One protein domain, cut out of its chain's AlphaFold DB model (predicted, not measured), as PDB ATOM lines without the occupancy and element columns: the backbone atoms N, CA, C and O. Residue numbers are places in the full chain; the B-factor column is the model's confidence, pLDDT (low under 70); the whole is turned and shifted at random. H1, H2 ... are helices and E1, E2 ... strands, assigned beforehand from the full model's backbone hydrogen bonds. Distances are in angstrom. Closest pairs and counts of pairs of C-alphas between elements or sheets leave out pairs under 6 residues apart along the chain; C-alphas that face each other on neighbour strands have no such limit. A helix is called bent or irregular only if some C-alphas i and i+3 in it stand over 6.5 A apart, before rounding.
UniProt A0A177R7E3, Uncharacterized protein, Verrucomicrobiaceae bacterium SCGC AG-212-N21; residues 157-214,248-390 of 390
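Overview. This is residues 157 to 214 and 248 to 390 of the 390 residues of an uncharacterized protein of Verrucomicrobiaceae bacterium SCGC AG-212-N21 (UniProt A0A177R7E3). One long sheet of nine strands curls like part of a barrel and folds back on itself, E1 to E4 in one leaf and E5 to E8 in the other, with E9 as the hinge. An up-and-down bundle of three helices packs on it through H2, mostly at E9, while H1 lies farther out; the short H4 sits beside E4. The printed part has 201 residues with four named helices and nine named strands, in the order H1 H2 H3 E1 E2 E3 E4 E5 E6 E7 E8 H4 E9. The sheet runs E4 E3 E2 E1 E9 E8 E7 E6 E5, antiparallel throughout, and the class is mixed, helices and strands. The whole is compact, with a radius of gyration of the C-alphas of 17.9 A and spans of 61, 43 and 34 A.

Arrangement. E9, residues 380 to 385, is the hinge of a folded, twisted sheet. Its pairing is staggered: residues 383 to 385 pair with E1, residues 278 to 281 (N 383 and O 281, 2.8 A), and residues 380 to 383 with E8, residues 361 to 367 (N 382 and O 362, 2.8 A). From E1 a meander, each strand the antiparallel neighbour of the one before, runs through E2, residues 286 to 292 (N 288 and O 280, 2.8 A), and E3, residues 298 to 306 (N 301 and O 289, 2.9 A), to the edge strand E4, residues 312 to 320 (N 316 and O 302, 2.8 A). A second meander begins with the edge strand E5, residues 325 to 327, and runs through E6, residues 333 to 339 (N 334 and O 326, 2.9 A), and E7, residues 351 to 358 (N 355 and O 335, 2.8 A), to E8 (N 365 and O 354, 2.9 A). H2, residues 191 to 210, is on the sheet at a height of 9.9 A; the C-alphas of Trp 195 and Ile 381 in E9 are the closest of that pair, 6.6 A. H3, residues 248 to 265, only grazes the sheet with residues 263 to 264, and touches H2 at a shallow tilt of 31 degrees, opposite ways, the closest C-alphas being those of Leu 207 and Ala 252, 6.7 A. H1, residues 157 to 183, is not on the sheet and touches H3, the same way at a shallow tilt of 14 degrees, closest at the C-alphas of Ala 166 and Val 254, 5.0 A. H1 and H2, a helical hairpin, only just touch, with 3 pairs of C-alphas within 8 A, closest at Pro 181 and Ala 192, 6.5 A. H4, residues 370 to 373, stands at the sheet's level; the closest C-alphas of H4 and E4 are those of Cys 373 and Gly 314, 3.8 A. Every O i to N i+4 pair is within hydrogen-bond range in H3, 20 of 23 in H1 and 14 of 16 in H2; H4 is too short for such a pair.

Along the chain. H1 begins at C-alpha 157, (-36.748, 8.346, -49.742), and is 39.4 A long; it has a kink of 30 degrees near residue 177 and is irregular, but only just, with C-alphas 178 and 181 6.9 A apart. H2, 26.1 A, has a kink of 49 degrees near residue 198 and is irregular, with C-alphas 197 and 200 7.2 A apart. H3 is 25.6 A long, E3 and E4 25.4 A each, and E7 22.9 A. E9 ends at C-alpha 385, (-7.397, 5.354, -20.884).

Size, cuts and confidence. The two C-alphas farthest apart are those of Lys 157 and Asp 295, 61.7 A. Residues 215 to 247 are not printed, and C-alphas 214 and 248 across the cut are 8.5 A apart. The links from H3 to E1 and from E6 to E7 are long. The mean pLDDT of the printed part is 88.9; residues 213 to 214, 308 to 311 and 386 to 390 are under 70.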
ATOM      1  N   LYS A 157     -37.563   7.137 -49.891       94.12
ATOM      2  CA  LYS A 157     -36.748   8.346 -49.742       94.12
ATOM      3  C   LYS A 157     -35.869   8.241 -48.500       94.12
ATOM      4  O   LYS A 157     -34.688   8.580 -48.568       94.12
ATOM      5  N   ARG A 158     -36.420   7.735 -47.396       93.31
ATOM      6  CA  ARG A 158     -35.698   7.491 -46.146       93.31
ATOM      7  C   ARG A 158     -34.539   6.514 -46.342       93.31
ATOM      8  O   ARG A 158     -33.416   6.821 -45.950       93.31
ATOM      9  N   LEU A 159     -34.776   5.386 -47.009       93.44
ATOM     10  CA  LEU A 159     -33.756   4.391 -47.335       93.44
ATOM     11  C   LEU A 159     -32.654   4.983 -48.222       93.44
ATOM     12  O   LEU A 159     -31.470   4.748 -47.978       93.44
ATOM     13  N   SER A 160     -33.027   5.767 -49.235       95.50
ATOM     14  CA  SER A 160     -32.073   6.458 -50.109       95.50
ATOM     15  C   SER A 160     -31.189   7.444 -49.336       95.50
ATOM     16  O   SER A 160     -29.970   7.437 -49.517       95.50
ATOM     17  N   LEU A 161     -31.778   8.246 -48.439       94.75
ATOM     18  CA  LEU A 161     -31.038   9.171 -47.575       94.75
ATOM     19  C   LEU A 161     -30.093   8.421 -46.629       94.75
ATOM     20  O   LEU A 161     -28.909   8.742 -46.582       94.75
ATOM     21  N   ALA A 162     -30.574   7.375 -45.952       93.62
ATOM     22  CA  ALA A 162     -29.767   6.602 -45.011       93.62
ATOM     23  C   ALA A 162     -28.571   5.909 -45.695       93.62
ATOM     24  O   ALA A 162     -27.458   5.933 -45.174       93.62
ATOM     25  N   LYS A 163     -28.758   5.359 -46.905       95.19
ATOM     26  CA  LYS A 163     -27.657   4.813 -47.720       95.19
ATOM     27  C   LYS A 163     -26.631   5.879 -48.099       95.19
ATOM     28  O   LYS A 163     -25.431   5.627 -48.025       95.19
ATOM     29  N   LYS A 164     -27.095   7.066 -48.508       94.75
ATOM     30  CA  LYS A 164     -26.214   8.189 -48.853       94.75
ATOM     31  C   LYS A 164     -25.371   8.606 -47.648       94.75
ATOM     32  O   LYS A 164     -24.163   8.763 -47.775       94.75
ATOM     33  N   GLU A 165     -25.995   8.755 -46.486       94.00
ATOM     34  CA  GLU A 165     -25.304   9.105 -45.243       94.00
ATOM     35  C   GLU A 165     -24.304   8.032 -44.808       94.00
ATOM     36  O   GLU A 165     -23.209   8.374 -44.370       94.00
ATOM     37  N   ALA A 166     -24.637   6.748 -44.974       93.75
ATOM     38  CA  ALA A 166     -23.709   5.653 -44.699       93.75
ATOM     39  C   ALA A 166     -22.460   5.730 -45.586       93.75
ATOM     40  O   ALA A 166     -21.350   5.592 -45.078       93.75
ATOM     41  N   GLY A 167     -22.629   6.035 -46.879       94.88
ATOM     42  CA  GLY A 167     -21.508   6.280 -47.793       94.88
ATOM     43  C   GLY A 167     -20.625   7.448 -47.343       94.88
ATOM     44  O   GLY A 167     -19.410   7.301 -47.257       94.88
ATOM     45  N   VAL A 168     -21.232   8.577 -46.958       95.00
ATOM     46  CA  VAL A 168     -20.500   9.743 -46.426       95.00
ATOM     47  C   VAL A 168     -19.746   9.398 -45.135       95.00
ATOM     48  O   VAL A 168     -18.604   9.821 -44.951       95.00
ATOM     49  N   ALA A 169     -20.352   8.619 -44.236       94.38
ATOM     50  CA  ALA A 169     -19.703   8.177 -43.005       94.38
ATOM     51  C   ALA A 169     -18.516   7.238 -43.289       94.38
ATOM     52  O   ALA A 169     -17.456   7.391 -42.683       94.38
ATOM     53  N   ASP A 170     -18.659   6.305 -44.232       95.38
ATOM     54  CA  ASP A 170     -17.583   5.394 -44.635       95.38
ATOM     55  C   ASP A 170     -16.406   6.150 -45.281       95.38
ATOM     56  O   ASP A 170     -15.244   5.878 -44.962       95.38
ATOM     57  N   GLU A 171     -16.682   7.149 -46.123       95.75
ATOM     58  CA  GLU A 171     -15.663   8.041 -46.693       95.75
ATOM     59  C   GLU A 171     -14.935   8.849 -45.609       95.75
ATOM     60  O   GLU A 171     -13.702   8.937 -45.611       95.75
ATOM     61  N   ALA A 172     -15.677   9.399 -44.645       95.19
ATOM     62  CA  ALA A 172     -15.108  10.145 -43.528       95.19
ATOM     63  C   ALA A 172     -14.203   9.268 -42.649       95.19
ATOM     64  O   ALA A 172     -13.116   9.701 -42.259       95.19
ATOM     65  N   LEU A 173     -14.599   8.020 -42.386       95.06
ATOM     66  CA  LEU A 173     -13.769   7.056 -41.667       95.06
ATOM     67  C   LEU A 173     -12.501   6.701 -42.448       95.06
ATOM     68  O   LEU A 173     -11.406   6.689 -41.879       95.06
ATOM     69  N   ALA A 174     -12.620   6.449 -43.753       94.56
ATOM     70  CA  ALA A 174     -11.465   6.181 -44.605       94.56
ATOM     71  C   ALA A 174     -10.468   7.352 -44.592       94.56
ATOM     72  O   ALA A 174      -9.253   7.137 -44.536       94.56
ATOM     73  N   GLN A 175     -10.975   8.587 -44.587       95.19
ATOM     74  CA  GLN A 175     -10.152   9.782 -44.472       95.19
ATOM     75  C   GLN A 175      -9.500   9.902 -43.086       95.19
ATOM     76  O   GLN A 175      -8.290  10.121 -43.019       95.19
ATOM     77  N   ALA A 176     -10.246   9.688 -41.996       93.69
ATOM     78  CA  ALA A 176      -9.708   9.702 -40.632       93.69
ATOM     79  C   ALA A 176      -8.556   8.694 -40.466       93.69
ATOM     80  O   ALA A 176      -7.477   9.047 -39.992       93.69
ATOM     81  N   LEU A 177      -8.724   7.466 -40.968       94.50
ATOM     82  CA  LEU A 177      -7.683   6.431 -40.959       94.50
ATOM     83  C   LEU A 177      -6.437   6.805 -41.777       94.50
ATOM     84  O   LEU A 177      -5.345   6.309 -41.507       94.50
ATOM     85  N   LYS A 178      -6.570   7.674 -42.782       94.25
ATOM     86  CA  LYS A 178      -5.446   8.141 -43.606       94.25
ATOM     87  C   LYS A 178      -4.663   9.271 -42.938       94.25
ATOM     88  O   LYS A 178      -3.445   9.367 -43.134       94.25
ATOM     89  N   THR A 179      -5.347  10.156 -42.219       94.69
ATOM     90  CA  THR A 179      -4.761  11.396 -41.693       94.69
ATOM     91  C   THR A 179      -4.384  11.300 -40.229       94.69
ATOM     92  O   THR A 179      -3.275  11.686 -39.868       94.69
ATOM     93  N   THR A 180      -5.270  10.772 -39.393       91.81
ATOM     94  CA  THR A 180      -5.135  10.849 -37.939       91.81
ATOM     95  C   THR A 180      -3.941  10.060 -37.397       91.81
ATOM     96  O   THR A 180      -3.179  10.634 -36.616       91.81
ATOM     97  N   PRO A 181      -3.647   8.831 -37.876       93.56
ATOM     98  CA  PRO A 181      -2.486   8.074 -37.402       93.56
ATOM     99  C   PRO A 181      -1.136   8.763 -37.630       93.56
ATOM    100  O   PRO A 181      -0.153   8.431 -36.977       93.56
ATOM    101  N   ARG A 182      -1.055   9.755 -38.528       92.75
ATOM    102  CA  ARG A 182       0.177  10.536 -38.744       92.75
ATOM    103  C   ARG A 182       0.548  11.381 -37.524       92.75
ATOM    104  O   ARG A 182       1.729  11.640 -37.313       92.75
ATOM    105  N   ASN A 183      -0.452  11.765 -36.733       90.62
ATOM    106  CA  ASN A 183      -0.292  12.564 -35.521       90.62
ATOM    107  C   ASN A 183      -0.092  11.698 -34.269       90.62
ATOM    108  O   ASN A 183       0.191  12.232 -33.199       90.62
ATOM    109  N   TRP A 184      -0.240  10.377 -34.381       90.94
ATOM    110  CA  TRP A 184       0.017   9.459 -33.278       90.94
ATOM    111  C   TRP A 184       1.524   9.251 -33.052       90.94
ATOM    112  O   TRP A 184       2.314   9.356 -34.010       90.94
ATOM    113  N   PRO A 185       1.924   8.889 -31.816       90.12
ATOM    114  CA  PRO A 185       3.264   8.389 -31.528       90.12
ATOM    115  C   PRO A 185       3.640   7.236 -32.464       90.12
ATOM    116  O   PRO A 185       2.788   6.435 -32.864       90.12
ATOM    117  N   SER A 186       4.915   7.172 -32.851       90.06
ATOM    118  CA  SER A 186       5.425   6.265 -33.892       90.06
ATOM    119  C   SER A 186       5.058   4.799 -33.661       90.06
ATOM    120  O   SER A 186       4.610   4.115 -34.577       90.06
ATOM    121  N   GLU A 187       5.181   4.362 -32.418       88.62
ATOM    122  CA  GLU A 187       4.922   3.026 -31.899       88.62
ATOM    123  C   GLU A 187       3.438   2.635 -31.926       88.62
ATOM    124  O   GLU A 187       3.106   1.477 -31.710       88.62
ATOM    125  N   SER A 188       2.538   3.589 -32.182       90.81
ATOM    126  CA  SER A 188       1.088   3.356 -32.226       90.81
ATOM    127  C   SER A 188       0.522   3.391 -33.643       90.81
ATOM    128  O   SER A 188      -0.635   3.038 -33.857       90.81
ATOM    129  N   ARG A 189       1.310   3.813 -34.640       91.06
ATOM    130  CA  ARG A 189       0.810   4.026 -36.010       91.06
ATOM    131  C   ARG A 189       0.378   2.735 -36.703       91.06
ATOM    132  O   ARG A 189      -0.556   2.769 -37.500       91.06
ATOM    133  N   SER A 190       1.024   1.606 -36.399       89.56
ATOM    134  CA  SER A 190       0.665   0.294 -36.961       89.56
ATOM    135  C   SER A 190      -0.725  -0.178 -36.522       89.56
ATOM    136  O   SER A 190      -1.390  -0.873 -37.292       89.56
ATOM    137  N   ALA A 191      -1.220   0.274 -35.363       90.44
ATOM    138  CA  ALA A 191      -2.553  -0.075 -34.870       90.44
ATOM    139  C   ALA A 191      -3.679   0.384 -35.814       90.44
ATOM    140  O   ALA A 191      -4.722  -0.257 -35.885       90.44
ATOM    141  N   ALA A 192      -3.471   1.448 -36.600       92.06
ATOM    142  CA  ALA A 192      -4.475   1.925 -37.551       92.06
ATOM    143  C   ALA A 192      -4.750   0.927 -38.688       92.06
ATOM    144  O   ALA A 192      -5.890   0.793 -39.135       92.06
ATOM    145  N   ALA A 193      -3.716   0.225 -39.164       91.44
ATOM    146  CA  ALA A 193      -3.866  -0.777 -40.216       91.44
ATOM    147  C   ALA A 193      -4.599  -2.022 -39.695       91.44
ATOM    148  O   ALA A 193      -5.494  -2.530 -40.370       91.44
ATOM    149  N   ASP A 194      -4.264  -2.460 -38.479       89.56
ATOM    150  CA  ASP A 194      -4.951  -3.561 -37.799       89.56
ATOM    151  C   ASP A 194      -6.424  -3.210 -37.533       89.56
ATOM    152  O   ASP A 194      -7.324  -3.977 -37.877       89.56
ATOM    153  N   TRP A 195      -6.694  -1.991 -37.050       91.88
ATOM    154  CA  TRP A 195      -8.058  -1.498 -36.841       91.88
ATOM    155  C   TRP A 195      -8.861  -1.502 -38.137       91.88
ATOM    156  O   TRP A 195      -9.968  -2.036 -38.185       91.88
ATOM    157  N   LYS A 196      -8.276  -0.976 -39.220       93.44
ATOM    158  CA  LYS A 196      -8.903  -0.962 -40.546       93.44
ATOM    159  C   LYS A 196      -9.256  -2.372 -41.031       93.44
ATOM    160  O   LYS A 196     -10.306  -2.541 -41.642       93.44
ATOM    161  N   GLY A 197      -8.393  -3.358 -40.776       91.25
ATOM    162  CA  GLY A 197      -8.632  -4.751 -41.153       91.25
ATOM    163  C   GLY A 197      -9.787  -5.397 -40.383       91.25
ATOM    164  O   GLY A 197     -10.553  -6.156 -40.965       91.25
ATOM    165  N   ARG A 198      -9.946  -5.060 -39.098       90.12
ATOM    166  CA  ARG A 198     -10.970  -5.643 -38.209       90.12
ATOM    167  C   ARG A 198     -12.317  -4.940 -38.261       90.12
ATOM    168  O   ARG A 198     -13.340  -5.546 -37.945       90.12
ATOM    169  N   TRP A 199     -12.325  -3.658 -38.619       90.81
ATOM    170  CA  TRP A 199     -13.511  -2.811 -38.532       90.81
ATOM    171  C   TRP A 199     -14.761  -3.383 -39.223       90.81
ATOM    172  O   TRP A 199     -15.821  -3.354 -38.595       90.81
ATOM    173  N   PRO A 200     -14.692  -3.936 -40.453       91.12
ATOM    174  CA  PRO A 200     -15.877  -4.491 -41.107       91.12
ATOM    175  C   PRO A 200     -16.564  -5.586 -40.284       91.12
ATOM    176  O   PRO A 200     -17.787  -5.566 -40.152       91.12
ATOM    177  N   ASP A 201     -15.789  -6.487 -39.678       89.88
ATOM    178  CA  ASP A 201     -16.320  -7.593 -38.879       89.88
ATOM    179  C   ASP A 201     -16.874  -7.104 -37.540       89.88
ATOM    180  O   ASP A 201     -17.981  -7.488 -37.155       89.88
ATOM    181  N   LEU A 202     -16.148  -6.218 -36.849       87.44
ATOM    182  CA  LEU A 202     -16.599  -5.623 -35.585       87.44
ATOM    183  C   LEU A 202     -17.906  -4.847 -35.774       87.44
ATOM    184  O   LEU A 202     -18.855  -5.026 -35.008       87.44
ATOM    185  N   ARG A 203     -17.996  -4.044 -36.840       89.44
ATOM    186  CA  ARG A 203     -19.214  -3.314 -37.194       89.44
ATOM    187  C   ARG A 203     -20.364  -4.261 -37.516       89.44
ATOM    188  O   ARG A 203     -21.461  -4.051 -37.014       89.44
ATOM    189  N   SER A 204     -20.137  -5.305 -38.311       88.06
ATOM    190  CA  SER A 204     -21.180  -6.289 -38.629       88.06
ATOM    191  C   SER A 204     -21.710  -7.003 -37.384       88.06
ATOM    192  O   SER A 204     -22.924  -7.154 -37.238       88.06
ATOM    193  N   ARG A 205     -20.828  -7.389 -36.449       86.19
ATOM    194  CA  ARG A 205     -21.228  -7.975 -35.156       86.19
ATOM    195  C   ARG A 205     -22.061  -7.000 -34.327       86.19
ATOM    196  O   ARG A 205     -23.086  -7.392 -33.774       86.19
ATOM    197  N   TRP A 206     -21.666  -5.728 -34.288       85.44
ATOM    198  CA  TRP A 206     -22.422  -4.676 -33.610       85.44
ATOM    199  C   TRP A 206     -23.803  -4.470 -34.215       85.44
ATOM    200  O   TRP A 206     -24.798  -4.509 -33.492       85.44
ATOM    201  N   LEU A 207     -23.886  -4.346 -35.541       86.06
ATOM    202  CA  LEU A 207     -25.155  -4.220 -36.252       86.06
ATOM    203  C   LEU A 207     -26.079  -5.404 -35.964       86.06
ATOM    204  O   LEU A 207     -27.252  -5.184 -35.696       86.06
ATOM    205  N   ALA A 208     -25.563  -6.632 -35.897       83.31
ATOM    206  CA  ALA A 208     -26.359  -7.811 -35.541       83.31
ATOM    207  C   ALA A 208     -26.934  -7.791 -34.105       83.31
ATOM    208  O   ALA A 208     -27.848  -8.565 -33.805       83.31
ATOM    209  N   LEU A 209     -26.406  -6.946 -33.211       80.00
ATOM    210  CA  LEU A 209     -26.943  -6.738 -31.862       80.00
ATOM    211  C   LEU A 209     -27.904  -5.551 -31.778       80.00
ATOM    212  O   LEU A 209     -28.940  -5.660 -31.121       80.00
ATOM    213  N   VAL A 210     -27.560  -4.417 -32.396       78.88
ATOM    214  CA  VAL A 210     -28.345  -3.176 -32.260       78.88
ATOM    215  C   VAL A 210     -29.495  -3.083 -33.254       78.88
ATOM    216  O   VAL A 210     -30.517  -2.468 -32.953       78.88
ATOM    217  N   TYR A 211     -29.365  -3.709 -34.424       79.50
ATOM    218  CA  TYR A 211     -30.435  -3.754 -35.405       79.50
ATOM    219  C   TYR A 211     -31.405  -4.883 -35.065       79.50
ATOM    220  O   TYR A 211     -31.104  -6.068 -35.213       79.50
ATOM    221  N   LYS A 212     -32.605  -4.497 -34.636       70.75
ATOM    222  CA  LYS A 212     -33.762  -5.385 -34.552       70.75
ATOM    223  C   LYS A 212     -34.635  -5.075 -35.767       70.75
ATOM    224  O   LYS A 212     -35.150  -3.959 -35.828       70.75
ATOM    225  N   PRO A 213     -34.781  -5.992 -36.740       62.34
ATOM    226  CA  PRO A 213     -35.680  -5.766 -37.861       62.34
ATOM    227  C   PRO A 213     -37.068  -5.462 -37.305       62.34
ATOM    228  O   PRO A 213     -37.633  -6.281 -36.578       62.34
ATOM    229  N   THR A 214     -37.606  -4.283 -37.605       55.66
ATOM    230  CA  THR A 214     -39.004  -3.993 -37.301       55.66
ATOM    231  C   THR A 214     -39.825  -5.008 -38.083       55.66
ATOM    232  O   THR A 214     -39.714  -5.063 -39.311       55.66
ATOM    233  N   ASP A 248     -33.531   1.742 -41.182       88.56
ATOM    234  CA  ASP A 248     -33.035   1.578 -39.806       88.56
ATOM    235  C   ASP A 248     -31.679   0.860 -39.740       88.56
ATOM    236  O   ASP A 248     -30.825   1.240 -38.942       88.56
ATOM    237  N   TYR A 249     -31.437  -0.127 -40.613       90.56
ATOM    238  CA  TYR A 249     -30.126  -0.777 -40.708       90.56
ATOM    239  C   TYR A 249     -29.038   0.231 -41.098       90.56
ATOM    240  O   TYR A 249     -27.981   0.292 -40.472       90.56
ATOM    241  N   TRP A 250     -29.298   1.047 -42.122       92.44
ATOM    242  CA  TRP A 250     -28.329   2.035 -42.597       92.44
ATOM    243  C   TRP A 250     -28.125   3.174 -41.596       92.44
ATOM    244  O   TRP A 250     -27.006   3.655 -41.452       92.44
ATOM    245  N   VAL A 251     -29.161   3.563 -40.847       90.50
ATOM    246  CA  VAL A 251     -29.023   4.510 -39.728       90.50
ATOM    247  C   VAL A 251     -28.125   3.926 -38.634       90.50
ATOM    248  O   VAL A 251     -27.181   4.593 -38.212       90.50
ATOM    249  N   ALA A 252     -28.339   2.669 -38.232       88.94
ATOM    250  CA  ALA A 252     -27.467   1.993 -37.271       88.94
ATOM    251  C   ALA A 252     -26.020   1.879 -37.789       88.94
ATOM    252  O   ALA A 252     -25.067   2.023 -37.019       88.94
ATOM    253  N   HIS A 253     -25.832   1.678 -39.099       92.12
ATOM    254  CA  HIS A 253     -24.513   1.694 -39.743       92.12
ATOM    255  C   HIS A 253     -23.845   3.065 -39.628       92.12
ATOM    256  O   HIS A 253     -22.683   3.126 -39.238       92.12
ATOM    257  N   VAL A 254     -24.564   4.155 -39.911       92.12
ATOM    258  CA  VAL A 254     -24.055   5.531 -39.751       92.12
ATOM    259  C   VAL A 254     -23.614   5.786 -38.310       92.12
ATOM    260  O   VAL A 254     -22.500   6.256 -38.091       92.12
ATOM    261  N   GLU A 255     -24.450   5.439 -37.331       88.69
ATOM    262  CA  GLU A 255     -24.164   5.628 -35.901       88.69
ATOM    263  C   GLU A 255     -22.936   4.827 -35.455       88.69
ATOM    264  O   GLU A 255     -22.029   5.360 -34.816       88.69
ATOM    265  N   THR A 256     -22.851   3.566 -35.873       88.75
ATOM    266  CA  THR A 256     -21.712   2.700 -35.548       88.75
ATOM    267  C   THR A 256     -20.422   3.208 -36.199       88.75
ATOM    268  O   THR A 256     -19.372   3.243 -35.558       88.75
ATOM    269  N   THR A 257     -20.484   3.663 -37.453       92.12
ATOM    270  CA  THR A 257     -19.339   4.269 -38.150       92.12
ATOM    271  C   THR A 257     -18.909   5.592 -37.513       92.12
ATOM    272  O   THR A 257     -17.707   5.834 -37.403       92.12
ATOM    273  N   ALA A 258     -19.839   6.412 -37.017       89.12
ATOM    274  CA  ALA A 258     -19.509   7.629 -36.272       89.12
ATOM    275  C   ALA A 258     -18.707   7.324 -34.993       89.12
ATOM    276  O   ALA A 258     -17.689   7.971 -34.752       89.12
ATOM    277  N   ASN A 259     -19.080   6.282 -34.241       86.06
ATOM    278  CA  ASN A 259     -18.303   5.829 -33.081       86.06
ATOM    279  C   ASN A 259     -16.877   5.400 -33.476       86.06
ATOM    280  O   ASN A 259     -15.914   5.755 -32.798       86.06
ATOM    281  N   GLY A 260     -16.719   4.708 -34.612       89.88
ATOM    282  CA  GLY A 260     -15.401   4.339 -35.143       89.88
ATOM    283  C   GLY A 260     -14.547   5.554 -35.515       89.88
ATOM    284  O   GLY A 260     -13.357   5.603 -35.202       89.88
ATOM    285  N   ILE A 261     -15.158   6.578 -36.117       91.69
ATOM    286  CA  ILE A 261     -14.486   7.856 -36.393       91.69
ATOM    287  C   ILE A 261     -14.055   8.526 -35.084       91.69
ATOM    288  O   ILE A 261     -12.913   8.975 -34.983       91.69
ATOM    289  N   GLY A 262     -14.933   8.560 -34.078       88.06
ATOM    290  CA  GLY A 262     -14.630   9.092 -32.748       88.06
ATOM    291  C   GLY A 262     -13.446   8.380 -32.092       88.06
ATOM    292  O   GLY A 262     -12.517   9.039 -31.620       88.06
ATOM    293  N   PHE A 263     -13.421   7.045 -32.143       90.06
ATOM    294  CA  PHE A 263     -12.312   6.232 -31.641       90.06
ATOM    295  C   PHE A 263     -10.973   6.631 -32.278       90.06
ATOM    296  O   PHE A 263     -10.012   6.907 -31.555       90.06
ATOM    297  N   ILE A 264     -10.927   6.722 -33.614       91.94
ATOM    298  CA  ILE A 264      -9.715   7.082 -34.367       91.94
ATOM    299  C   ILE A 264      -9.286   8.528 -34.098       91.94
ATOM    300  O   ILE A 264      -8.097   8.794 -33.947       91.94
ATOM    301  N   ASN A 265     -10.234   9.463 -34.036       90.25
ATOM    302  CA  ASN A 265      -9.948  10.893 -33.900       90.25
ATOM    303  C   ASN A 265      -9.633  11.346 -32.479       90.25
ATOM    304  O   ASN A 265      -9.157  12.469 -32.300       90.25
ATOM    305  N   THR A 266      -9.872  10.508 -31.475       87.44
ATOM    306  CA  THR A 266      -9.529  10.882 -30.107       87.44
ATOM    307  C   THR A 266      -8.008  11.021 -29.974       87.44
ATOM    308  O   THR A 266      -7.273  10.109 -30.368       87.44
ATOM    309  N   PRO A 267      -7.512  12.133 -29.407       86.31
ATOM    310  CA  PRO A 267      -6.095  12.297 -29.127       86.31
ATOM    311  C   PRO A 267      -5.568  11.184 -28.220       86.31
ATOM    312  O   PRO A 267      -6.224  10.788 -27.259       86.31
ATOM    313  N   LEU A 268      -4.365  10.701 -28.520       87.88
ATOM    314  CA  LEU A 268      -3.655   9.785 -27.636       87.88
ATOM    315  C   LEU A 268      -2.946  10.591 -26.548       87.88
ATOM    316  O   LEU A 268      -2.331  11.622 -26.841       87.88
ATOM    317  N   ASP A 269      -3.032  10.112 -25.308       81.88
ATOM    318  CA  ASP A 269      -2.195  10.612 -24.219       81.88
ATOM    319  C   ASP A 269      -0.715  10.443 -24.598       81.88
ATOM    320  O   ASP A 269      -0.367   9.564 -25.371       81.88
ATOM    321  N   LYS A 270       0.171  11.302 -24.107       76.38
ATOM    322  CA  LYS A 270       1.614  11.219 -24.381       76.38
ATOM    323  C   LYS A 270       2.385  10.471 -23.294       76.38
ATOM    324  O   LYS A 270       3.582  10.259 -23.446       76.38
ATOM    325  N   THR A 271       1.726  10.126 -22.192       77.50
ATOM    326  CA  THR A 271       2.345   9.618 -20.961       77.50
ATOM    327  C   THR A 271       2.153   8.118 -20.753       77.50
ATOM    328  O   THR A 271       2.464   7.598 -19.683       77.50
ATOM    329  N   VAL A 272       1.687   7.395 -21.777       78.50
ATOM    330  CA  VAL A 272       1.385   5.967 -21.651       78.50
ATOM    331  C   VAL A 272       2.648   5.154 -21.367       78.50
ATOM    332  O   VAL A 272       3.608   5.206 -22.144       78.50
ATOM    333  N   PRO A 273       2.653   4.351 -20.289       80.12
ATOM    334  CA  PRO A 273       3.767   3.475 -19.991       80.12
ATOM    335  C   PRO A 273       4.057   2.479 -21.131       80.12
ATOM    336  O   PRO A 273       3.140   1.915 -21.747       80.12
ATOM    337  N   PRO A 274       5.341   2.167 -21.391       81.56
ATOM    338  CA  PRO A 274       5.722   1.158 -22.377       81.56
ATOM    339  C   PRO A 274       5.482  -0.282 -21.882       81.56
ATOM    340  O   PRO A 274       5.852  -1.229 -22.574       81.56
ATOM    341  N   ASN A 275       4.909  -0.463 -20.688       88.31
ATOM    342  CA  ASN A 275       4.629  -1.760 -20.075       88.31
ATOM    343  C   ASN A 275       3.183  -2.215 -20.367       88.31
ATOM    344  O   ASN A 275       2.539  -1.690 -21.273       88.31
ATOM    345  N   TRP A 276       2.704  -3.230 -19.648       92.50
ATOM    346  CA  TRP A 276       1.344  -3.753 -19.789       92.50
ATOM    347  C   TRP A 276       0.278  -2.937 -19.056       92.50
ATOM    348  O   TRP A 276      -0.890  -3.088 -19.388       92.50
ATOM    349  N   ASP A 277       0.652  -2.137 -18.060       92.06
ATOM    350  CA  ASP A 277      -0.300  -1.592 -17.098       92.06
ATOM    351  C   ASP A 277      -1.176  -0.509 -17.724       92.06
ATOM    352  O   ASP A 277      -0.689   0.449 -18.333       92.06
ATOM    353  N   GLY A 278      -2.485  -0.642 -17.540       92.00
ATOM    354  CA  GLY A 278      -3.431   0.350 -18.020       92.00
ATOM    355  C   GLY A 278      -4.871  -0.122 -17.995       92.00
ATOM    356  O   GLY A 278      -5.158  -1.308 -17.810       92.00
ATOM    357  N   GLU A 279      -5.748   0.847 -18.213       93.44
ATOM    358  CA  GLU A 279      -7.137   0.638 -18.591       93.44
ATOM    359  C   GLU A 279      -7.264   0.887 -20.088       93.44
ATOM    360  O   GLU A 279      -6.609   1.783 -20.620       93.44
ATOM    361  N   TYR A 280      -8.057   0.085 -20.789       94.19
ATOM    362  CA  TYR A 280      -8.222   0.222 -22.227       94.19
ATOM    363  C   TYR A 280      -9.683   0.048 -22.627       94.19
ATOM    364  O   TYR A 280     -10.314  -0.933 -22.251       94.19
ATOM    365  N   ASP A 281     -10.186   0.942 -23.475       92.62
ATOM    366  CA  ASP A 281     -11.565   0.924 -23.964       92.62
ATOM    367  C   ASP A 281     -11.596   0.898 -25.489       92.62
ATOM    368  O   ASP A 281     -10.816   1.579 -26.160       92.62
ATOM    369  N   ASP A 282     -12.523   0.139 -26.066       90.19
ATOM    370  CA  ASP A 282     -12.685   0.094 -27.523       90.19
ATOM    371  C   ASP A 282     -13.663   1.150 -28.063       90.19
ATOM    372  O   ASP A 282     -13.780   1.321 -29.273       90.19
ATOM    373  N   GLY A 283     -14.343   1.893 -27.181       82.12
ATOM    374  CA  GLY A 283     -15.365   2.878 -27.555       82.12
ATOM    375  C   GLY A 283     -16.714   2.267 -27.957       82.12
ATOM    376  O   GLY A 283     -17.624   2.995 -28.348       82.12
ATOM    377  N   PHE A 284     -16.866   0.948 -27.830       81.44
ATOM    378  CA  PHE A 284     -18.074   0.181 -28.142       81.44
ATOM    379  C   PHE A 284     -18.548  -0.632 -26.927       81.44
ATOM    380  O   PHE A 284     -19.173  -1.680 -27.081       81.44
ATOM    381  N   GLY A 285     -18.232  -0.189 -25.711       85.62
ATOM    382  CA  GLY A 285     -18.625  -0.867 -24.475       85.62
ATOM    383  C   GLY A 285     -17.769  -2.082 -24.114       85.62
ATOM    384  O   GLY A 285     -18.162  -2.849 -23.244       85.62
ATOM    385  N   GLY A 286     -16.627  -2.290 -24.769       91.69
ATOM    386  CA  GLY A 286     -15.598  -3.216 -24.310       91.69
ATOM    387  C   GLY A 286     -14.563  -2.491 -23.456       91.69
ATOM    388  O   GLY A 286     -14.146  -1.386 -23.806       91.69
ATOM    389  N   HIS A 287     -14.088  -3.169 -22.414       95.00
ATOM    390  CA  HIS A 287     -13.046  -2.678 -21.530       95.00
ATOM    391  C   HIS A 287     -12.038  -3.782 -21.158       95.00
ATOM    392  O   HIS A 287     -12.384  -4.958 -21.020       95.00
ATOM    393  N   VAL A 288     -10.769  -3.397 -21.024       96.38
ATOM    394  CA  VAL A 288      -9.651  -4.271 -20.661       96.38
ATOM    395  C   VAL A 288      -8.823  -3.595 -19.580       96.38
ATOM    396  O   VAL A 288      -8.239  -2.544 -19.824       96.38
ATOM    397  N   SER A 289      -8.685  -4.254 -18.433       96.25
ATOM    398  CA  SER A 289      -7.745  -3.851 -17.387       96.25
ATOM    399  C   SER A 289      -6.559  -4.802 -17.364       96.25
ATOM    400  O   SER A 289      -6.732  -6.024 -17.299       96.25
ATOM    401  N   LEU A 290      -5.346  -4.253 -17.420       96.12
ATOM    402  CA  LEU A 290      -4.098  -5.012 -17.394       96.12
ATOM    403  C   LEU A 290      -3.230  -4.565 -16.222       96.12
ATOM    404  O   LEU A 290      -3.031  -3.365 -16.021       96.12
ATOM    405  N   ARG A 291      -2.705  -5.532 -15.458       94.62
ATOM    406  CA  ARG A 291      -1.767  -5.303 -14.346       94.62
ATOM    407  C   ARG A 291      -0.673  -6.368 -14.307       94.62
ATOM    408  O   ARG A 291      -0.952  -7.543 -14.055       94.62
ATOM    409  N   LEU A 292       0.578  -5.977 -14.524       95.00
ATOM    410  CA  LEU A 292       1.741  -6.846 -14.372       95.00
ATOM    411  C   LEU A 292       2.149  -6.897 -12.895       95.00
ATOM    412  O   LEU A 292       2.548  -5.894 -12.312       95.00
ATOM    413  N   GLY A 293       2.052  -8.069 -12.271       94.31
ATOM    414  CA  GLY A 293       2.451  -8.212 -10.872       94.31
ATOM    415  C   GLY A 293       3.955  -8.328 -10.678       94.31
ATOM    416  O   GLY A 293       4.713  -8.634 -11.599       94.31
ATOM    417  N   ALA A 294       4.380  -8.177  -9.422       94.62
ATOM    418  CA  ALA A 294       5.759  -8.430  -9.003       94.62
ATOM    419  C   ALA A 294       6.194  -9.897  -9.213       94.62
ATOM    420  O   ALA A 294       7.381 -10.182  -9.337       94.62
ATOM    421  N   ASP A 295       5.229 -10.819  -9.294       94.31
ATOM    422  CA  ASP A 295       5.422 -12.225  -9.667       94.31
ATOM    423  C   ASP A 295       5.752 -12.422 -11.160       94.31
ATOM    424  O   ASP A 295       6.154 -13.509 -11.573       94.31
ATOM    425  N   GLY A 296       5.626 -11.370 -11.975       94.75
ATOM    426  CA  GLY A 296       5.803 -11.416 -13.423       94.75
ATOM    427  C   GLY A 296       4.600 -11.985 -14.176       94.75
ATOM    428  O   GLY A 296       4.673 -12.117 -15.398       94.75
ATOM    429  N   ASP A 297       3.509 -12.302 -13.475       97.50
ATOM    430  CA  ASP A 297       2.250 -12.722 -14.080       97.50
ATOM    431  C   ASP A 297       1.414 -11.492 -14.454       97.50
ATOM    432  O   ASP A 297       1.316 -10.515 -13.702       97.50
ATOM    433  N   LEU A 298       0.763 -11.554 -15.613       97.94
ATOM    434  CA  LEU A 298      -0.156 -10.523 -16.078       97.94
ATOM    435  C   LEU A 298      -1.579 -10.854 -15.615       97.94
ATOM    436  O   LEU A 298      -2.145 -11.882 -15.993       97.94
ATOM    437  N   ARG A 299      -2.160  -9.975 -14.804       97.62
ATOM    438  CA  ARG A 299      -3.574 -10.005 -14.415       97.62
ATOM    439  C   ARG A 299      -4.364  -9.246 -15.472       97.62
ATOM    440  O   ARG A 299      -4.005  -8.122 -15.816       97.62
ATOM    441  N   VAL A 300      -5.400  -9.885 -15.992       97.94
ATOM    442  CA  VAL A 300      -6.226  -9.372 -17.083       97.94
ATOM    443  C   VAL A 300      -7.682  -9.453 -16.650       97.94
ATOM    444  O   VAL A 300      -8.146 -10.520 -16.246       97.94
ATOM    445  N   ASN A 301      -8.392  -8.338 -16.765       97.19
ATOM    446  CA  ASN A 301      -9.844  -8.302 -16.701       97.19
ATOM    447  C   ASN A 301     -10.378  -7.888 -18.073       97.19
ATOM    448  O   ASN A 301     -10.025  -6.816 -18.559       97.19
ATOM    449  N   LEU A 302     -11.191  -8.737 -18.695       97.50
ATOM    450  CA  LEU A 302     -11.924  -8.415 -19.915       97.50
ATOM    451  C   LEU A 302     -13.389  -8.234 -19.552       97.50
ATOM    452  O   LEU A 302     -14.018  -9.178 -19.076       97.50
ATOM    453  N   THR A 303     -13.952  -7.067 -19.838       95.06
ATOM    454  CA  THR A 303     -15.386  -6.832 -19.698       95.06
ATOM    455  C   THR A 303     -15.971  -6.308 -20.998       95.06
ATOM    456  O   THR A 303     -15.301  -5.689 -21.827       95.06
ATOM    457  N   CYS A 304     -17.244  -6.601 -21.227       92.12
ATOM    458  CA  CYS A 304     -17.980  -5.997 -22.319       92.12
ATOM    459  C   CYS A 304     -19.447  -5.800 -21.954       92.12
ATOM    460  O   CYS A 304     -20.023  -6.579 -21.202       92.12
ATOM    461  N   SER A 305     -20.040  -4.759 -22.527       89.38
ATOM    462  CA  SER A 305     -21.468  -4.489 -22.576       89.38
ATOM    463  C   SER A 305     -21.796  -4.082 -24.007       89.38
ATOM    464  O   SER A 305     -21.398  -3.014 -24.474       89.38
ATOM    465  N   ARG A 306     -22.441  -4.983 -24.754       86.06
ATOM    466  CA  ARG A 306     -22.712  -4.810 -26.188       86.06
ATOM    467  C   ARG A 306     -24.215  -4.737 -26.454       86.06
ATOM    468  O   ARG A 306     -25.001  -5.472 -25.854       86.06
ATOM    469  N   GLY A 307     -24.603  -3.915 -27.428       70.50
ATOM    470  CA  GLY A 307     -25.998  -3.745 -27.848       70.50
ATOM    471  C   GLY A 307     -26.685  -2.513 -27.247       70.50
ATOM    472  O   GLY A 307     -26.064  -1.712 -26.557       70.50
ATOM    473  N   ALA A 308     -27.978  -2.350 -27.550       61.06
ATOM    474  CA  ALA A 308     -28.817  -1.261 -27.042       61.06
ATOM    475  C   ALA A 308     -29.838  -1.791 -26.013       61.06
ATOM    476  O   ALA A 308     -30.583  -2.723 -26.328       61.06
ATOM    477  N   GLY A 309     -29.907  -1.184 -24.820       62.34
ATOM    478  CA  GLY A 309     -30.844  -1.552 -23.741       62.34
ATOM    479  C   GLY A 309     -30.209  -2.418 -22.647       62.34
ATOM    480  O   GLY A 309     -29.074  -2.148 -22.263       62.34
ATOM    481  N   GLU A 310     -30.930  -3.437 -22.150       54.66
ATOM    482  CA  GLU A 310     -30.387  -4.505 -21.286       54.66
ATOM    483  C   GLU A 310     -29.241  -5.208 -22.036       54.66
ATOM    484  O   GLU A 310     -29.452  -6.117 -22.842       54.66
ATOM    485  N   GLY A 311     -28.036  -4.657 -21.881       63.28
ATOM    486  CA  GLY A 311     -26.866  -4.998 -22.672       63.28
ATOM    487  C   GLY A 311     -26.485  -6.459 -22.505       63.28
ATOM    488  O   GLY A 311     -26.657  -7.049 -21.440       63.28
ATOM    489  N   GLN A 312     -25.936  -7.050 -23.563       77.31
ATOM    490  CA  GLN A 312     -25.267  -8.331 -23.408       77.31
ATOM    491  C   GLN A 312     -23.926  -8.087 -22.749       77.31
ATOM    492  O   GLN A 312     -23.050  -7.446 -23.338       77.31
ATOM    493  N   THR A 313     -23.803  -8.572 -21.522       87.12
ATOM    494  CA  THR A 313     -22.603  -8.406 -20.726       87.12
ATOM    495  C   THR A 313     -21.744  -9.657 -20.767       87.12
ATOM    496  O   THR A 313     -22.224 -10.780 -20.931       87.12
ATOM    497  N   GLY A 314     -20.443  -9.451 -20.641       90.12
ATOM    498  CA  GLY A 314     -19.477 -10.520 -20.474       90.12
ATOM    499  C   GLY A 314     -18.345 -10.051 -19.594       90.12
ATOM    500  O   GLY A 314     -17.946  -8.890 -19.670       90.12
ATOM    501  N   GLU A 315     -17.829 -10.958 -18.779       93.94
ATOM    502  CA  GLU A 315     -16.715 -10.695 -17.881       93.94
ATOM    503  C   GLU A 315     -15.823 -11.931 -17.810       93.94
ATOM    504  O   GLU A 315     -16.303 -13.064 -17.714       93.94
ATOM    505  N   LEU A 316     -14.515 -11.713 -17.898       94.69
ATOM    506  CA  LEU A 316     -13.523 -12.767 -17.791       94.69
ATOM    507  C   LEU A 316     -12.268 -12.247 -17.092       94.69
ATOM    508  O   LEU A 316     -11.513 -11.440 -17.638       94.69
ATOM    509  N   PHE A 317     -12.007 -12.803 -15.912       95.25
ATOM    510  CA  PHE A 317     -10.771 -12.596 -15.167       95.25
ATOM    511  C   PHE A 317      -9.793 -13.726 -15.453       95.25
ATOM    512  O   PHE A 317     -10.125 -14.908 -15.331       95.25
ATOM    513  N   LEU A 318      -8.563 -13.373 -15.805       94.44
ATOM    514  CA  LEU A 318      -7.532 -14.354 -16.101       94.44
ATOM    515  C   LEU A 318      -6.152 -13.889 -15.643       94.44
ATOM    516  O   LEU A 318      -5.849 -12.700 -15.550       94.44
ATOM    517  N   LYS A 319      -5.307 -14.875 -15.341       96.44
ATOM    518  CA  LYS A 319      -3.908 -14.672 -14.983       96.44
ATOM    519  C   LYS A 319      -3.034 -15.363 -16.018       96.44
ATOM    520  O   LYS A 319      -2.988 -16.592 -16.077       96.44
ATOM    521  N   ILE A 320      -2.337 -14.572 -16.827       97.38
ATOM    522  CA  ILE A 320      -1.385 -15.078 -17.812       97.38
ATOM    523  C   ILE A 320      -0.030 -15.193 -17.133       97.38
ATOM    524  O   ILE A 320       0.556 -14.194 -16.717       97.38
ATOM    525  N   SER A 321       0.467 -16.424 -17.015       96.88
ATOM    526  CA  SER A 321       1.782 -16.665 -16.424       96.88
ATOM    527  C   SER A 321       2.882 -15.966 -17.217       96.88
ATOM    528  O   SER A 321       2.768 -15.887 -18.442       96.88
ATOM    529  N   LYS A 322       3.993 -15.604 -16.570       96.19
ATOM    530  CA  LYS A 322       5.183 -15.043 -17.243       96.19
ATOM    531  C   LYS A 322       5.609 -15.796 -18.517       96.19
ATOM    532  O   LYS A 322       6.043 -15.173 -19.479       96.19
ATOM    533  N   ALA A 323       5.472 -17.125 -18.545       95.12
ATOM    534  CA  ALA A 323       5.818 -17.959 -19.702       95.12
ATOM    535  C   ALA A 323       4.926 -17.728 -20.938       95.12
ATOM    536  O   ALA A 323       5.336 -18.018 -22.055       95.12
ATOM    537  N   GLY A 324       3.711 -17.212 -20.737       94.75
ATOM    538  CA  GLY A 324       2.783 -16.839 -21.804       94.75
ATOM    539  C   GLY A 324       2.989 -15.415 -22.318       94.75
ATOM    540  O   GLY A 324       2.229 -14.995 -23.188       94.75
ATOM    541  N   LEU A 325       3.968 -14.674 -21.780       97.50
ATOM    542  CA  LEU A 325       4.301 -13.312 -22.190       97.50
ATOM    543  C   LEU A 325       5.460 -13.322 -23.192       97.50
ATOM    544  O   LEU A 325       6.454 -14.027 -23.019       97.50
ATOM    545  N   GLY A 326       5.351 -12.488 -24.218       95.44
ATOM    546  CA  GLY A 326       6.337 -12.324 -25.272       95.44
ATOM    547  C   GLY A 326       6.601 -10.857 -25.589       95.44
ATOM    548  O   GLY A 326       5.840  -9.957 -25.228       95.44
ATOM    549  N   LYS A 327       7.718 -10.623 -26.277       93.62
ATOM    550  CA  LYS A 327       8.060  -9.332 -26.868       93.62
ATOM    551  C   LYS A 327       8.599  -9.563 -28.270       93.62
ATOM    552  O   LYS A 327       9.572 -10.295 -28.449       93.62
ATOM    553  N   GLU A 328       7.959  -8.957 -29.256       89.00
ATOM    554  CA  GLU A 328       8.392  -9.045 -30.645       89.00
ATOM    555  C   GLU A 328       9.597  -8.136 -30.917       89.00
ATOM    556  O   GLU A 328       9.906  -7.212 -30.159       89.00
ATOM    557  N   LYS A 329      10.285  -8.371 -32.044       82.69
ATOM    558  CA  LYS A 329      11.416  -7.533 -32.486       82.69
ATOM    559  C   LYS A 329      11.004  -6.079 -32.743       82.69
ATOM    560  O   LYS A 329      11.835  -5.188 -32.612       82.69
ATOM    561  N   SER A 330       9.733  -5.851 -33.080       81.00
ATOM    562  CA  SER A 330       9.106  -4.530 -33.215       81.00
ATOM    563  C   SER A 330       8.996  -3.775 -31.883       81.00
ATOM    564  O   SER A 330       8.736  -2.576 -31.883       81.00
ATOM    565  N   GLY A 331       9.197  -4.457 -30.750       83.31
ATOM    566  CA  GLY A 331       8.974  -3.922 -29.411       83.31
ATOM    567  C   GLY A 331       7.558  -4.151 -28.879       83.31
ATOM    568  O   GLY A 331       7.320  -3.851 -27.710       83.31
ATOM    569  N   GLU A 332       6.656  -4.710 -29.691       89.94
ATOM    570  CA  GLU A 332       5.282  -5.044 -29.302       89.94
ATOM    571  C   GLU A 332       5.259  -6.142 -28.237       89.94
ATOM    572  O   GLU A 332       6.041  -7.096 -28.291       89.94
ATOM    573  N   LEU A 333       4.367  -6.002 -27.257       95.38
ATOM    574  CA  LEU A 333       4.189  -7.004 -26.208       95.38
ATOM    575  C   LEU A 333       3.079  -7.965 -26.619       95.38
ATOM    576  O   LEU A 333       2.037  -7.533 -27.110       95.38
ATOM    577  N   THR A 334       3.274  -9.258 -26.393       97.31
ATOM    578  CA  THR A 334       2.276 -10.288 -26.697       97.31
ATOM    579  C   THR A 334       1.982 -11.130 -25.467       97.31
ATOM    580  O   THR A 334       2.852 -11.352 -24.628       97.31
ATOM    581  N   ALA A 335       0.742 -11.584 -25.329       97.62
ATOM    582  CA  ALA A 335       0.353 -12.522 -24.288       97.62
ATOM    583  C   ALA A 335      -0.611 -13.562 -24.862       97.62
ATOM    584  O   ALA A 335      -1.477 -13.221 -25.664       97.62
ATOM    585  N   SER A 336      -0.470 -14.823 -24.462       96.75
ATOM    586  CA  SER A 336      -1.376 -15.901 -24.868       96.75
ATOM    587  C   SER A 336      -1.722 -16.777 -23.675       96.75
ATOM    588  O   SER A 336      -0.847 -17.164 -22.900       96.75
ATOM    589  N   HIS A 337      -2.999 -17.120 -23.538       95.62
ATOM    590  CA  HIS A 337      -3.490 -17.945 -22.445       95.62
ATOM    591  C   HIS A 337      -4.654 -18.822 -22.892       95.62
ATOM    592  O   HIS A 337      -5.576 -18.347 -23.550       95.62
ATOM    593  N   THR A 338      -4.627 -20.089 -22.485       95.00
ATOM    594  CA  THR A 338      -5.785 -20.981 -22.561       95.00
ATOM    595  C   THR A 338      -6.433 -21.020 -21.183       95.00
ATOM    596  O   THR A 338      -5.851 -21.560 -20.239       95.00
ATOM    597  N   HIS A 339      -7.615 -20.419 -21.067       93.44
ATOM    598  CA  HIS A 339      -8.387 -20.391 -19.833       93.44
ATOM    599  C   HIS A 339      -8.976 -21.775 -19.568       93.44
ATOM    600  O   HIS A 339      -9.667 -22.317 -20.423       93.44
ATOM    601  N   LYS A 340      -8.692 -22.348 -18.395       91.75
ATOM    602  CA  LYS A 340      -9.141 -23.693 -18.021       91.75
ATOM    603  C   LYS A 340     -10.496 -23.640 -17.317       91.75
ATOM    604  O   LYS A 340     -10.552 -23.395 -16.116       91.75
ATOM    605  N   ASP A 341     -11.554 -23.943 -18.056       88.69
ATOM    606  CA  ASP A 341     -12.901 -24.171 -17.538       88.69
ATOM    607  C   ASP A 341     -13.068 -25.645 -17.123       88.69
ATOM    608  O   ASP A 341     -12.944 -26.531 -17.982       88.69
ATOM    609  N   PRO A 342     -13.359 -25.952 -15.844       87.62
ATOM    610  CA  PRO A 342     -13.578 -27.325 -15.387       87.62
ATOM    611  C   PRO A 342     -14.803 -27.999 -16.029       87.62
ATOM    612  O   PRO A 342     -14.887 -29.230 -16.039       87.62
ATOM    613  N   GLU A 343     -15.743 -27.231 -16.581       87.69
ATOM    614  CA  GLU A 343     -16.930 -27.756 -17.260       87.69
ATOM    615  C   GLU A 343     -16.665 -28.136 -18.729       87.69
ATOM    616  O   GLU A 343     -17.456 -28.868 -19.333       87.69
ATOM    617  N   LEU A 344     -15.535 -27.716 -19.312       86.88
ATOM    618  CA  LEU A 344     -15.155 -28.017 -20.695       86.88
ATOM    619  C   LEU A 344     -14.055 -29.087 -20.738       86.88
ATOM    620  O   LEU A 344     -12.869 -28.824 -20.586       86.88
ATOM    621  N   LYS A 345     -14.455 -30.345 -20.952       75.88
ATOM    622  CA  LYS A 345     -13.532 -31.496 -20.896       75.88
ATOM    623  C   LYS A 345     -12.565 -31.625 -22.088       75.88
ATOM    624  O   LYS A 345     -11.468 -32.132 -21.871       75.88
ATOM    625  N   PRO A 346     -12.906 -31.204 -23.321       83.94
ATOM    626  CA  PRO A 346     -11.924 -31.127 -24.402       83.94
ATOM    627  C   PRO A 346     -11.087 -29.839 -24.307       83.94
ATOM    628  O   PRO A 346     -11.649 -28.746 -24.235       83.94
ATOM    629  N   GLU A 347      -9.751 -29.953 -24.321       79.44
ATOM    630  CA  GLU A 347      -8.840 -28.791 -24.257       79.44
ATOM    631  C   GLU A 347      -8.998 -27.840 -25.454       79.44
ATOM    632  O   GLU A 347      -8.830 -26.634 -25.316       79.44
ATOM    633  N   ASP A 348      -9.390 -28.357 -26.618       85.25
ATOM    634  CA  ASP A 348      -9.651 -27.590 -27.840       85.25
ATOM    635  C   ASP A 348     -10.932 -26.744 -27.773       85.25
ATOM    636  O   ASP A 348     -11.132 -25.858 -28.604       85.25
ATOM    637  N   LYS A 349     -11.791 -26.986 -26.774       88.50
ATOM    638  CA  LYS A 349     -12.978 -26.166 -26.487       88.50
ATOM    639  C   LYS A 349     -12.719 -25.084 -25.451       88.50
ATOM    640  O   LYS A 349     -13.598 -24.257 -25.224       88.50
ATOM    641  N   GLN A 350     -11.547 -25.091 -24.824       92.12
ATOM    642  CA  GLN A 350     -11.177 -24.072 -23.856       92.12
ATOM    643  C   GLN A 350     -11.040 -22.715 -24.539       92.12
ATOM    644  O   GLN A 350     -10.673 -22.624 -25.717       92.12
ATOM    645  N   ALA A 351     -11.342 -21.653 -23.795       93.81
ATOM    646  CA  ALA A 351     -11.194 -20.312 -24.326       93.81
ATOM    647  C   ALA A 351      -9.709 -19.978 -24.483       93.81
ATOM    648  O   ALA A 351      -8.926 -20.119 -23.543       93.81
ATOM    649  N   VAL A 352      -9.323 -19.513 -25.668       95.50
ATOM    650  CA  VAL A 352      -7.970 -19.018 -25.941       95.50
ATOM    651  C   VAL A 352      -8.036 -17.509 -26.064       95.50
ATOM    652  O   VAL A 352      -8.829 -16.991 -26.845       95.50
ATOM    653  N   ILE A 353      -7.199 -16.815 -25.301       96.81
ATOM    654  CA  ILE A 353      -7.111 -15.361 -25.260       96.81
ATOM    655  C   ILE A 353      -5.715 -14.967 -25.718       96.81
ATOM    656  O   ILE A 353      -4.718 -15.440 -25.166       96.81
ATOM    657  N   LYS A 354      -5.647 -14.089 -26.718       97.62
ATOM    658  CA  LYS A 354      -4.409 -13.486 -27.206       97.62
ATOM    659  C   LYS A 354      -4.495 -11.975 -27.085       97.62
ATOM    660  O   LYS A 354      -5.475 -11.367 -27.510       97.62
ATOM    661  N   LEU A 355      -3.450 -11.386 -26.517       97.88
ATOM    662  CA  LEU A 355      -3.284  -9.947 -26.381       97.88
ATOM    663  C   LEU A 355      -2.055  -9.507 -27.171       97.88
ATOM    664  O   LEU A 355      -1.004 -10.148 -27.091       97.88
ATOM    665  N   ARG A 356      -2.163  -8.385 -27.880       96.19
ATOM    666  CA  ARG A 356      -1.019  -7.692 -28.483       96.19
ATOM    667  C   ARG A 356      -1.070  -6.214 -28.129       96.19
ATOM    668  O   ARG A 356      -2.036  -5.543 -28.480       96.19
ATOM    669  N   LYS A 357      -0.035  -5.702 -27.463       94.81
ATOM    670  CA  LYS A 357       0.113  -4.277 -27.158       94.81
ATOM    671  C   LYS A 357       0.988  -3.592 -28.203       94.81
ATOM    672  O   LYS A 357       2.167  -3.922 -28.345       94.81
ATOM    673  N   THR A 358       0.416  -2.585 -28.852       92.19
ATOM    674  CA  THR A 358       1.051  -1.740 -29.868       92.19
ATOM    675  C   THR A 358       0.917  -0.282 -29.429       92.19
ATOM    676  O   THR A 358      -0.120   0.355 -29.626       92.19
ATOM    677  N   GLY A 359       1.954   0.235 -28.764       91.25
ATOM    678  CA  GLY A 359       1.955   1.586 -28.200       91.25
ATOM    679  C   GLY A 359       0.796   1.808 -27.222       91.25
ATOM    680  O   GLY A 359       0.784   1.224 -26.136       91.25
ATOM    681  N   HIS A 360      -0.169   2.637 -27.630       93.12
ATOM    682  CA  HIS A 360      -1.354   3.038 -26.854       93.12
ATOM    683  C   HIS A 360      -2.522   2.056 -26.964       93.12
ATOM    684  O   HIS A 360      -3.573   2.288 -26.373       93.12
ATOM    685  N   PHE A 361      -2.372   0.989 -27.744       94.31
ATOM    686  CA  PHE A 361      -3.466   0.086 -28.064       94.31
ATOM    687  C   PHE A 361      -3.185  -1.333 -27.589       94.31
ATOM    688  O   PHE A 361      -2.048  -1.803 -27.652       94.31
ATOM    689  N   VAL A 362      -4.241  -2.028 -27.176       95.75
ATOM    690  CA  VAL A 362      -4.255  -3.468 -26.923       95.75
ATOM    691  C   VAL A 362      -5.241  -4.105 -27.886       95.75
ATOM    692  O   VAL A 362      -6.417  -3.766 -27.913       95.75
ATOM    693  N   THR A 363      -4.759  -5.039 -28.692       95.81
ATOM    694  CA  THR A 363      -5.605  -5.908 -29.507       95.81
ATOM    695  C   THR A 363      -5.948  -7.142 -28.695       95.81
ATOM    696  O   THR A 363      -5.040  -7.793 -28.175       95.81
ATOM    697  N   VAL A 364      -7.234  -7.468 -28.613       96.69
ATOM    698  CA  VAL A 364      -7.741  -8.694 -27.994       96.69
ATOM    699  C   VAL A 364      -8.287  -9.595 -29.090       96.69
ATOM    700  O   VAL A 364      -9.086  -9.162 -29.923       96.69
ATOM    701  N   GLU A 365      -7.874 -10.855 -29.062       95.62
ATOM    702  CA  GLU A 365      -8.433 -11.919 -29.886       95.62
ATOM    703  C   GLU A 365      -8.813 -13.096 -29.005       95.62
ATOM    704  O   GLU A 365      -8.044 -13.526 -28.141       95.62
ATOM    705  N   THR A 366      -9.998 -13.637 -29.251       94.62
ATOM    706  CA  THR A 366     -10.543 -14.750 -28.490       94.62
ATOM    707  C   THR A 366     -11.001 -15.885 -29.392       94.62
ATOM    708  O   THR A 366     -11.474 -15.689 -30.510       94.62
ATOM    709  N   GLN A 367     -10.860 -17.109 -28.895       94.12
ATOM    710  CA  GLN A 367     -11.438 -18.314 -29.485       94.12
ATOM    711  C   GLN A 367     -12.214 -19.044 -28.394       94.12
ATOM    712  O   GLN A 367     -11.763 -19.072 -27.253       94.12
ATOM    713  N   ASN A 368     -13.379 -19.606 -28.729       91.56
ATOM    714  CA  ASN A 368     -14.264 -20.328 -27.801       91.56
ATOM    715  C   ASN A 368     -14.677 -19.544 -26.532       91.56
ATOM    716  O   ASN A 368     -14.998 -20.136 -25.504       91.56
ATOM    717  N   ALA A 369     -14.680 -18.208 -26.578       91.19
ATOM    718  CA  ALA A 369     -15.003 -17.367 -25.424       91.19
ATOM    719  C   ALA A 369     -16.508 -17.084 -25.246       91.19
ATOM    720  O   ALA A 369     -16.891 -16.411 -24.292       91.19
ATOM    721  N   GLN A 370     -17.375 -17.612 -26.120       88.50
ATOM    722  CA  GLN A 370     -18.819 -17.325 -26.130       88.50
ATOM    723  C   GLN A 370     -19.504 -17.670 -24.804       88.50
ATOM    724  O   GLN A 370     -20.488 -17.040 -24.431       88.50
ATOM    725  N   ARG A 371     -18.979 -18.643 -24.056       89.06
ATOM    726  CA  ARG A 371     -19.497 -19.008 -22.732       89.06
ATOM    727  C   ARG A 371     -19.407 -17.865 -21.709       89.06
ATOM    728  O   ARG A 371     -20.227 -17.819 -20.803       89.06
ATOM    729  N   TYR A 372     -18.460 -16.942 -21.880       90.06
ATOM    730  CA  TYR A 372     -18.189 -15.837 -20.950       90.06
ATOM    731  C   TYR A 372     -18.817 -14.507 -21.377       90.06
ATOM    732  O   TYR A 372     -18.816 -13.554 -20.604       90.06
ATOM    733  N   CYS A 373     -19.322 -14.415 -22.610       87.38
ATOM    734  CA  CYS A 373     -19.866 -13.172 -23.166       87.38
ATOM    735  C   CYS A 373     -21.160 -13.345 -23.984       87.38
ATOM    736  O   CYS A 373     -21.719 -12.371 -24.478       87.38
ATOM    737  N   GLY A 374     -21.689 -14.558 -24.140       84.50
ATOM    738  CA  GLY A 374     -22.918 -14.797 -24.897       84.50
ATOM    739  C   GLY A 374     -22.785 -14.405 -26.374       84.50
ATOM    740  O   GLY A 374     -21.901 -14.903 -27.071       84.50
ATOM    741  N   ARG A 375     -23.689 -13.539 -26.870       80.88
ATOM    742  CA  ARG A 375     -23.596 -12.955 -28.227       80.88
ATOM    743  C   ARG A 375     -22.847 -11.613 -28.235       80.88
ATOM    744  O   ARG A 375     -22.711 -11.025 -29.309       80.88
ATOM    745  N   ALA A 376     -22.371 -11.130 -27.082       86.12
ATOM    746  CA  ALA A 376     -21.341 -10.100 -27.021       86.12
ATOM    747  C   ALA A 376     -19.984 -10.696 -27.439       86.12
ATOM    748  O   ALA A 376     -19.905 -11.813 -27.954       86.12
ATOM    749  N   TRP A 377     -18.905  -9.931 -27.283       90.62
ATOM    750  CA  TRP A 377     -17.555 -10.391 -27.602       90.62
ATOM    751  C   TRP A 377     -16.492  -9.502 -26.949       90.62
ATOM    752  O   TRP A 377     -16.708  -8.304 -26.722       90.62
ATOM    753  N   PHE A 378     -15.317 -10.095 -26.727       93.94
ATOM    754  CA  PHE A 378     -14.113  -9.400 -26.264       93.94
ATOM    755  C   PHE A 378     -13.165  -9.008 -27.407       93.94
ATOM    756  O   PHE A 378     -12.269  -8.200 -27.194       93.94
ATOM    757  N   ASP A 379     -13.323  -9.558 -28.615       93.50
ATOM    758  CA  ASP A 379     -12.450  -9.220 -29.747       93.50
ATOM    759  C   ASP A 379     -12.486  -7.719 -30.073       93.50
ATOM    760  O   ASP A 379     -13.557  -7.127 -30.208       93.50
ATOM    761  N   GLY A 380     -11.328  -7.094 -30.260       93.00
ATOM    762  CA  GLY A 380     -11.293  -5.670 -30.574       93.00
ATOM    763  C   GLY A 380      -9.916  -5.047 -30.447       93.00
ATOM    764  O   GLY A 380      -8.936  -5.715 -30.122       93.00
ATOM    765  N   ILE A 381      -9.862  -3.744 -30.711       94.25
ATOM    766  CA  ILE A 381      -8.700  -2.908 -30.422       94.25
ATOM    767  C   ILE A 381      -9.136  -1.877 -29.399       94.25
ATOM    768  O   ILE A 381     -10.023  -1.067 -29.657       94.25
ATOM    769  N   TYR A 382      -8.482  -1.923 -28.253       94.44
ATOM    770  CA  TYR A 382      -8.769  -1.121 -27.088       94.44
ATOM    771  C   TYR A 382      -7.697  -0.053 -26.977       94.44
ATOM    772  O   TYR A 382      -6.505  -0.337 -27.102       94.44
ATOM    773  N   ARG A 383      -8.112   1.190 -26.787       92.31
ATOM    774  CA  ARG A 383      -7.223   2.332 -26.620       92.31
ATOM    775  C   ARG A 383      -7.032   2.590 -25.140       92.31
ATOM    776  O   ARG A 383      -8.000   2.582 -24.393       92.31
ATOM    777  N   TRP A 384      -5.799   2.883 -24.753       91.69
ATOM    778  CA  TRP A 384      -5.460   3.254 -23.391       91.69
ATOM    779  C   TRP A 384      -6.292   4.452 -22.914       91.69
ATOM    780  O   TRP A 384      -6.391   5.473 -23.605       91.69
ATOM    781  N   GLY A 385      -6.871   4.301 -21.732       79.56
ATOM    782  CA  GLY A 385      -7.397   5.354 -20.884       79.56
ATOM    783  C   GLY A 385      -6.513   5.499 -19.640       79.56
ATOM    784  O   GLY A 385      -5.849   4.539 -19.233       79.56
ATOM    785  N   PRO A 386      -6.464   6.696 -19.034       58.97
ATOM    786  CA  PRO A 386      -5.719   6.895 -17.802       58.97
ATOM    787  C   PRO A 386      -6.231   5.953 -16.710       58.97
ATOM    788  O   PRO A 386      -7.437   5.765 -16.557       58.97
ATOM    789  N   ILE A 387      -5.305   5.383 -15.937       56.94
ATOM    790  CA  ILE A 387      -5.649   4.646 -14.719       56.94
ATOM    791  C   ILE A 387      -6.276   5.664 -13.755       56.94
ATOM    792  O   ILE A 387      -5.629   6.684 -13.490       56.94
ATOM    793  N   PRO A 388      -7.499   5.440 -13.238       50.34
ATOM    794  CA  PRO A 388      -8.044   6.290 -12.191       50.34
ATOM    795  C   PRO A 388      -7.055   6.332 -11.025       50.34
ATOM    796  O   PRO A 388      -6.626   5.287 -10.540       50.34
ATOM    797  N   THR A 389      -6.646   7.527 -10.608       42.62
ATOM    798  CA  THR A 389      -5.930   7.675  -9.340       42.62
ATOM    799  C   THR A 389      -6.906   7.312  -8.229       42.62
ATOM    800  O   THR A 389      -7.931   7.984  -8.103       42.62
ATOM    801  N   GLU A 390      -6.614   6.236  -7.498       37.00
ATOM    802  CA  GLU A 390      -7.314   5.886  -6.253       37.00
ATOM    803  C   GLU A 390      -7.182   6.990  -5.200       37.00
ATOM    804  O   GLU A 390      -6.081   7.590  -5.098       37.00
TER     805      GLU A 390